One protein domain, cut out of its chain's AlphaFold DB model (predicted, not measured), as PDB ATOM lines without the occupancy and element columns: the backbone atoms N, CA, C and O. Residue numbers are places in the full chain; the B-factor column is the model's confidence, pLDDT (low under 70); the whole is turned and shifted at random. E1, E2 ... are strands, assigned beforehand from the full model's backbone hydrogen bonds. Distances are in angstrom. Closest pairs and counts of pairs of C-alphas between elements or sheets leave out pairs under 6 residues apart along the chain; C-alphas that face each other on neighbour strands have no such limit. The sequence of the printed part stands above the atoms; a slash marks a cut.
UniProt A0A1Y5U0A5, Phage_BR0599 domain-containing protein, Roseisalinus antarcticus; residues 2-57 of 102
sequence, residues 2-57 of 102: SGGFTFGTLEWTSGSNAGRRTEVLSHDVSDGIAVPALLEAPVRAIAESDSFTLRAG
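AT A GLANCE: This is residues 2 to 57 of the 102 residues of the protein "Phage_BR0599 domain-containing protein" of Roseisalinus antarcticus (UniProt A0A1Y5U0A5). A single small sheet, strongly twisted and curled like part of a barrel, bends along its long strand E2, which pairs with E1 near one end and with E3 over the rest. Residues 39 to 51 form a long loop between its edge strands E3 and E4. The 56 printed residues hold strands E1 to E4, no named helix; the order is E3 - E2 - E1 - E4, antiparallel. The class is all strand, with 24 residues in strands, under half; it is compact, radius of gyration of the C-alphas 10.8 A, spans 28 by 22 by 16 A.

IN THESE COORDINATES: Find C-alpha 21 at (-57.105, -0.252, -23.585); E2 runs from there to residue 30, 24.1 A, bending 68 degrees at residue 25. E3 is residues 33 to 38, 15.7 A. E1 is residues 9 to 12, 10.0 A. E4, residues 52 to 55, 9.9 A, ends at C-alpha 55, (-52.491, 8.794, -20.589).

HOW THE PARTS SIT: E1, E2 and E3 form a meander, each the antiparallel neighbour of the one before; look for N 22 and O 10, 2.9 A, and N 35 and O 28, 2.8 A. E4 completes a Greek key, antiparallel to E1 at 163 degrees, with N 53 and O 11 2.8 A apart.

THE WHOLE: The C-alphas farthest apart, Gly 19 and Asp 31, are 29.5 A apart. The link E3 to E4 is long. The printed part has no cut, and no printed residue is under 70 in pLDDT.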
ATOM      1  N   SER A   2     -38.428  10.953 -21.943       88.81
ATOM      2  CA  SER A   2     -38.532   9.503 -21.719       88.81
ATOM      3  C   SER A   2     -39.204   9.211 -20.363       88.81
ATOM      4  O   SER A   2     -39.186  10.048 -19.461       88.81
ATOM      5  N   GLY A   3     -39.907   8.085 -20.241       93.06
ATOM      6  CA  GLY A   3     -40.604   7.648 -19.020       93.06
ATOM      7  C   GLY A   3     -41.938   8.339 -18.694       93.06
ATOM      8  O   GLY A   3     -42.681   7.869 -17.835       93.06
ATOM      9  N   GLY A   4     -42.310   9.419 -19.394       94.69
ATOM     10  CA  GLY A   4     -43.534  10.190 -19.114       94.69
ATOM     11  C   GLY A   4     -44.848   9.392 -19.173       94.69
ATOM     12  O   GLY A   4     -45.818   9.755 -18.504       94.69
ATOM     13  N   PHE A   5     -44.884   8.279 -19.903       96.94
ATOM     14  CA  PHE A   5     -46.074   7.435 -20.043       96.94
ATOM     15  C   PHE A   5     -45.915   6.024 -19.463       96.94
ATOM     16  O   PHE A   5     -46.881   5.273 -19.489       96.94
ATOM     17  N   THR A   6     -44.757   5.670 -18.896       97.62
ATOM     18  CA  THR A   6     -44.544   4.372 -18.228       97.62
ATOM     19  C   THR A   6     -45.527   4.190 -17.068       97.62
ATOM     20  O   THR A   6     -45.703   5.123 -16.282       97.62
ATOM     21  N   PHE A   7     -46.166   3.017 -16.964       97.38
ATOM     22  CA  PHE A   7     -47.302   2.725 -16.063       97.38
ATOM     23  C   PHE A   7     -48.570   3.544 -16.365       97.38
ATOM     24  O   PHE A   7     -49.450   3.725 -15.520       97.38
ATOM     25  N   GLY A   8     -48.633   4.131 -17.559       97.62
ATOM     26  CA  GLY A   8     -49.802   4.804 -18.106       97.62
ATOM     27  C   GLY A   8     -50.643   3.845 -18.920       97.62
ATOM     28  O   GLY A   8     -50.456   2.631 -18.880       97.62
ATOM     29  N   THR A   9     -51.577   4.388 -19.691       98.31
ATOM     30  CA  THR A   9     -52.402   3.553 -20.566       98.31
ATOM     31  C   THR A   9     -52.544   4.141 -21.947       98.31
ATOM     32  O   THR A   9     -52.674   5.357 -22.089       98.31
ATOM     33  N   LEU A  10     -52.597   3.254 -22.932       98.31
ATOM     34  CA  LEU A  10     -52.964   3.551 -24.304       98.31
ATOM     35  C   LEU A  10     -54.383   3.035 -24.548       98.31
ATOM     36  O   LEU A  10     -54.696   1.893 -24.217       98.31
ATOM     37  N   GLU A  11     -55.234   3.883 -25.108       98.31
ATOM     38  CA  GLU A  11     -56.601   3.555 -25.508       98.31
ATOM     39  C   GLU A  11     -56.765   3.819 -27.005       98.31
ATOM     40  O   GLU A  11     -56.600   4.954 -27.448       98.31
ATOM     41  N   TRP A  12     -57.064   2.781 -27.784       98.00
ATOM     42  CA  TRP A  12     -57.275   2.897 -29.226       98.00
ATOM     43  C   TRP A  12     -58.584   3.634 -29.510       98.00
ATOM     44  O   TRP A  12     -59.647   3.220 -29.048       98.00
ATOM     45  N   THR A  13     -58.525   4.711 -30.288       98.44
ATOM     46  CA  THR A  13     -59.684   5.549 -30.633       98.44
ATOM     47  C   THR A  13     -60.184   5.316 -32.057       98.44
ATOM     48  O   THR A  13     -61.264   5.786 -32.407       98.44
ATOM     49  N   SER A  14     -59.441   4.565 -32.872       98.38
ATOM     50  CA  SER A  14     -59.856   4.130 -34.205       98.38
ATOM     51  C   SER A  14     -59.276   2.750 -34.552       98.38
ATOM     52  O   SER A  14     -58.677   2.079 -33.705       98.38
ATOM     53  N   GLY A  15     -59.508   2.300 -35.787       97.44
ATOM     54  CA  GLY A  15     -58.967   1.044 -36.293       97.44
ATOM     55  C   GLY A  15     -59.657  -0.206 -35.755       97.44
ATOM     56  O   GLY A  15     -60.673  -0.160 -35.060       97.44
ATOM     57  N   SER A  16     -59.065  -1.363 -36.056       97.75
ATOM     58  CA  SER A  16     -59.596  -2.674 -35.640       97.75
ATOM     59  C   SER A  16     -59.490  -2.930 -34.132       97.75
ATOM     60  O   SER A  16     -60.103  -3.867 -33.615       97.75
ATOM     61  N   ASN A  17     -58.699  -2.120 -33.426       97.75
ATOM     62  CA  ASN A  17     -58.539  -2.186 -31.979       97.75
ATOM     63  C   ASN A  17     -59.378  -1.136 -31.228       97.75
ATOM     64  O   ASN A  17     -59.283  -1.099 -30.004       97.75
ATOM     65  N   ALA A  18     -60.189  -0.313 -31.910       98.06
ATOM     66  CA  ALA A  18     -60.956   0.772 -31.292       98.06
ATOM     67  C   ALA A  18     -61.701   0.335 -30.014       98.06
ATOM     68  O   ALA A  18     -62.348  -0.715 -29.971       98.06
ATOM     69  N   GLY A  19     -61.585   1.142 -28.958       97.81
ATOM     70  CA  GLY A  19     -62.153   0.882 -27.633       97.81
ATOM     71  C   GLY A  19     -61.323  -0.055 -26.747       97.81
ATOM     72  O   GLY A  19     -61.635  -0.206 -25.566       97.81
ATOM     73  N   ARG A  20     -60.254  -0.682 -27.261       97.56
ATOM     74  CA  ARG A  20     -59.335  -1.475 -26.432       97.56
ATOM     75  C   ARG A  20     -58.351  -0.572 -25.702       97.56
ATOM     76  O   ARG A  20     -57.802   0.369 -26.273       97.56
ATOM     77  N   ARG A  21     -58.072  -0.926 -24.450       97.81
ATOM     78  CA  ARG A  21     -57.105  -0.252 -23.585       97.81
ATOM     79  C   ARG A  21     -56.047  -1.239 -23.108       97.81
ATOM     80  O   ARG A  21     -56.378  -2.376 -22.797       97.81
ATOM     81  N   THR A  22     -54.803  -0.783 -23.023       97.69
ATOM     82  CA  THR A  22     -53.664  -1.551 -22.502       97.69
ATOM     83  C   THR A  22     -52.754  -0.664 -21.655       97.69
ATOM     84  O   THR A  22     -52.761   0.565 -21.788       97.69
ATOM     85  N   GLU A  23     -51.964  -1.283 -20.785       98.19
ATOM     86  CA  GLU A  23     -50.912  -0.612 -20.027       98.19
ATOM     87  C   GLU A  23     -49.671  -0.362 -20.897       98.19
ATOM     88  O   GLU A  23     -49.344  -1.143 -21.796       98.19
ATOM     89  N   VAL A  24     -48.992   0.752 -20.625       98.25
ATOM     90  CA  VAL A  24     -47.695   1.102 -21.212       98.25
ATOM     91  C   VAL A  24     -46.593   0.587 -20.287       98.25
ATOM     92  O   VAL A  24     -46.386   1.132 -19.200       98.25
ATOM     93  N   LEU A  25     -45.881  -0.447 -20.731       98.06
ATOM     94  CA  LEU A  25     -44.781  -1.074 -19.996       98.06
ATOM     95  C   LEU A  25     -43.562  -0.154 -19.911       98.06
ATOM     96  O   LEU A  25     -42.929  -0.050 -18.866       98.06
ATOM     97  N   SER A  26     -43.231   0.523 -21.009       97.75
ATOM     98  CA  SER A  26     -42.172   1.527 -21.055       97.75
ATOM     99  C   SER A  26     -42.480   2.568 -22.126       97.75
ATOM    100  O   SER A  26     -43.256   2.328 -23.048       97.75
ATOM    101  N   HIS A  27     -41.900   3.753 -21.985       97.38
ATOM    102  CA  HIS A  27     -42.030   4.830 -22.955       97.38
ATOM    103  C   HIS A  27     -40.676   5.495 -23.123       97.38
ATOM    104  O   HIS A  27     -40.193   6.120 -22.177       97.38
ATOM    105  N   ASP A  28     -40.102   5.389 -24.315       96.81
ATOM    106  CA  ASP A  28     -38.872   6.086 -24.662       96.81
ATOM    107  C   ASP A  28     -39.114   7.211 -25.671       96.81
ATOM    108  O   ASP A  28     -40.170   7.282 -26.301       96.81
ATOM    109  N   VAL A  29     -38.149   8.122 -25.795       96.06
ATOM    110  CA  VAL A  29     -38.142   9.151 -26.837       96.06
ATOM    111  C   VAL A  29     -36.779   9.157 -27.514       96.06
ATOM    112  O   VAL A  29     -35.790   9.543 -26.895       96.06
ATOM    113  N   SER A  30     -36.749   8.794 -28.794       94.44
ATOM    114  CA  SER A  30     -35.551   8.767 -29.637       94.44
ATOM    115  C   SER A  30     -35.807   9.603 -30.888       94.44
ATOM    116  O   SER A  30     -36.858   9.468 -31.505       94.44
ATOM    117  N   ASP A  31     -34.910  10.540 -31.206       93.88
ATOM    118  CA  ASP A  31     -35.026  11.448 -32.362       93.88
ATOM    119  C   ASP A  31     -36.377  12.188 -32.469       93.88
ATOM    120  O   ASP A  31     -36.898  12.458 -33.548       93.88
ATOM    121  N   GLY A  32     -36.973  12.517 -31.318       91.44
ATOM    122  CA  GLY A  32     -38.286  13.168 -31.239       91.44
ATOM    123  C   GLY A  32     -39.482  12.226 -31.431       91.44
ATOM    124  O   GLY A  32     -40.622  12.666 -31.289       91.44
ATOM    125  N   ILE A  33     -39.247  10.939 -31.683       93.19
ATOM    126  CA  ILE A  33     -40.271   9.902 -31.812       93.19
ATOM    127  C   ILE A  33     -40.509   9.262 -30.444       93.19
ATOM    128  O   ILE A  33     -39.591   8.734 -29.815       93.19
ATOM    129  N   ALA A  34     -41.757   9.307 -29.979       94.81
ATOM    130  CA  ALA A  34     -42.186   8.589 -28.786       94.81
ATOM    131  C   ALA A  34     -42.417   7.109 -29.119       94.81
ATOM    132  O   ALA A  34     -43.222   6.787 -29.992       94.81
ATOM    133  N   VAL A  35     -41.744   6.212 -28.399       95.88
ATOM    134  CA  VAL A  35     -41.802   4.760 -28.609       95.88
ATOM    135  C   VAL A  35     -42.340   4.092 -27.339       95.88
ATOM    136  O   VAL A  35     -41.575   3.807 -26.412       95.88
ATOM    137  N   PRO A  36     -43.665   3.877 -27.234       96.50
ATOM    138  CA  PRO A  36     -44.248   3.121 -26.136       96.50
ATOM    139  C   PRO A  36     -44.163   1.610 -26.397       96.50
ATOM    140  O   PRO A  36     -44.637   1.121 -27.421       96.50
ATOM    141  N   ALA A  37     -43.634   0.854 -25.437       97.25
ATOM    142  CA  ALA A  37     -43.841  -0.588 -25.372       97.25
ATOM    143  C   ALA A  37     -45.121  -0.874 -24.583       97.25
ATOM    144  O   ALA A  37     -45.323  -0.356 -23.480       97.25
ATOM    145  N   LEU A  38     -45.993  -1.704 -25.146       97.88
ATOM    146  CA  LEU A  38     -47.241  -2.114 -24.509       97.88
ATOM    147  C   LEU A  38     -47.000  -3.370 -23.676       97.88
ATOM    148  O   LEU A  38     -46.238  -4.243 -24.087       97.88
ATOM    149  N   LEU A  39     -47.639  -3.452 -22.507       98.00
ATOM    150  CA  LEU A  39     -47.537  -4.629 -21.640       98.00
ATOM    151  C   LEU A  39     -48.092  -5.884 -22.326       98.00
ATOM    152  O   LEU A  39     -47.516  -6.963 -22.214       98.00
ATOM    153  N   GLU A  40     -49.187  -5.722 -23.064       97.12
ATOM    154  CA  GLU A  40     -49.802  -6.770 -23.868       97.12
ATOM    155  C   GLU A  40     -49.795  -6.368 -25.344       97.12
ATOM    156  O   GLU A  40     -50.008  -5.205 -25.699       97.12
ATOM    157  N   ALA A  41     -49.561  -7.344 -26.221       95.31
ATOM    158  CA  ALA A  41     -49.622  -7.120 -27.656       95.31
ATOM    159  C   ALA A  41     -51.072  -6.826 -28.101       95.31
ATOM    160  O   ALA A  41     -52.009  -7.475 -27.624       95.31
ATOM    161  N   PRO A  42     -51.290  -5.896 -29.049       94.88
ATOM    162  CA  PRO A  42     -52.608  -5.672 -29.631       94.88
ATOM    163  C   PRO A  42     -53.182  -6.943 -30.262       94.88
ATOM    164  O   PRO A  42     -52.508  -7.666 -30.991       94.88
ATOM    165  N   VAL A  43     -54.462  -7.205 -29.994       94.62
ATOM    166  CA  VAL A  43     -55.151  -8.433 -30.434       94.62
ATOM    167  C   VAL A  43     -55.412  -8.442 -31.946       94.62
ATOM    168  O   VAL A  43     -55.554  -9.503 -32.559       94.62
ATOM    169  N   ARG A  44     -55.524  -7.259 -32.557       96.94
ATOM    170  CA  ARG A  44     -55.641  -7.071 -34.007       96.94
ATOM    171  C   ARG A  44     -54.438  -6.297 -34.528       96.94
ATOM    172  O   ARG A  44     -53.819  -5.546 -33.776       96.94
ATOM    173  N   ALA A  45     -54.150  -6.466 -35.817       96.38
ATOM    174  CA  ALA A  45     -53.111  -5.707 -36.499       96.38
ATOM    175  C   ALA A  45     -53.331  -4.193 -36.338       96.38
ATOM    176  O   ALA A  45     -54.474  -3.734 -36.274       96.38
ATOM    177  N   ILE A  46     -52.224  -3.454 -36.263       96.38
ATOM    178  CA  ILE A  46     -52.194  -1.992 -36.197       96.38
ATOM    179  C   ILE A  46     -51.915  -1.472 -37.607       96.38
ATOM    180  O   ILE A  46     -51.006  -1.974 -38.271       96.38
ATOM    181  N   ALA A  47     -52.675  -0.477 -38.053       96.75
ATOM    182  CA  ALA A  47     -52.397   0.280 -39.268       96.75
ATOM    183  C   ALA A  47     -51.793   1.655 -38.934       96.75
ATOM    184  O   ALA A  47     -52.049   2.210 -37.869       96.75
ATOM    185  N   GLU A  48     -51.031   2.241 -39.862       95.56
ATOM    186  CA  GLU A  48     -50.410   3.568 -39.676       95.56
ATOM    187  C   GLU A  48     -51.429   4.701 -39.461       95.56
ATOM    188  O   GLU A  48     -51.101   5.726 -38.870       95.56
ATOM    189  N   SER A  49     -52.673   4.526 -39.920       96.50
ATOM    190  CA  SER A  49     -53.772   5.478 -39.726       96.50
ATOM    191  C   SER A  49     -54.552   5.276 -38.420       96.50
ATOM    192  O   SER A  49     -55.475   6.047 -38.129       96.50
ATOM    193  N   ASP A  50     -54.211   4.256 -37.627       97.62
ATOM    194  CA  ASP A  50     -54.865   4.008 -36.348       97.62
ATOM    195  C   ASP A  50     -54.462   5.078 -35.327       97.62
ATOM    196  O   ASP A  50     -53.304   5.464 -35.182       97.62
ATOM    197  N   SER A  51     -55.453   5.565 -34.594       98.00
ATOM    198  CA  SER A  51     -55.314   6.617 -33.598       98.00
ATOM    199  C   SER A  51     -55.534   6.055 -32.201       98.00
ATOM    200  O   SER A  51     -56.274   5.086 -31.996       98.00
ATOM    201  N   PHE A  52     -54.904   6.687 -31.219       97.81
ATOM    202  CA  PHE A  52     -55.039   6.327 -29.816       97.81
ATOM    203  C   PHE A  52     -54.826   7.538 -28.906       97.81
ATOM    204  O   PHE A  52     -54.246   8.551 -29.294       97.81
ATOM    205  N   THR A  53     -55.271   7.414 -27.659       98.25
ATOM    206  CA  THR A  53     -54.963   8.347 -26.572       98.25
ATOM    207  C   THR A  53     -53.964   7.709 -25.614       98.25
ATOM    208  O   THR A  53     -54.218   6.632 -25.076       98.25
ATOM    209  N   LEU A  54     -52.847   8.394 -25.357       97.12
ATOM    210  CA  LEU A  54     -51.885   8.050 -24.308       97.12
ATOM    211  C   LEU A  54     -52.175   8.861 -23.044       97.12
ATOM    212  O   LEU A  54     -52.231  10.089 -23.072       97.12
ATOM    213  N   ARG A  55     -52.325   8.175 -21.911       97.50
ATOM    214  CA  ARG A  55     -52.491   8.794 -20.589       97.50
ATOM    215  C   ARG A  55     -51.199   8.654 -19.798       97.50
ATOM    216  O   ARG A  55     -50.641   7.561 -19.732       97.50
ATOM    217  N   ALA A  56     -50.739   9.756 -19.205       97.06
ATOM    218  CA  ALA A  56     -49.512   9.786 -18.415       97.06
ATOM    219  C   ALA A  56     -49.558   8.759 -17.275       97.06
ATOM    220  O   ALA A  56     -50.578   8.609 -16.604       97.06
ATOM    221  N   GLY A  57     -48.446   8.059 -17.066       95.88
ATOM    222  CA  GLY A  57     -48.394   6.961 -16.108       95.88
ATOM    223  C   GLY A  57     -48.079   7.362 -14.678       95.88
ATOM    224  O   GLY A  57     -47.498   8.419 -14.426       95.88
TER     225      GLY A  57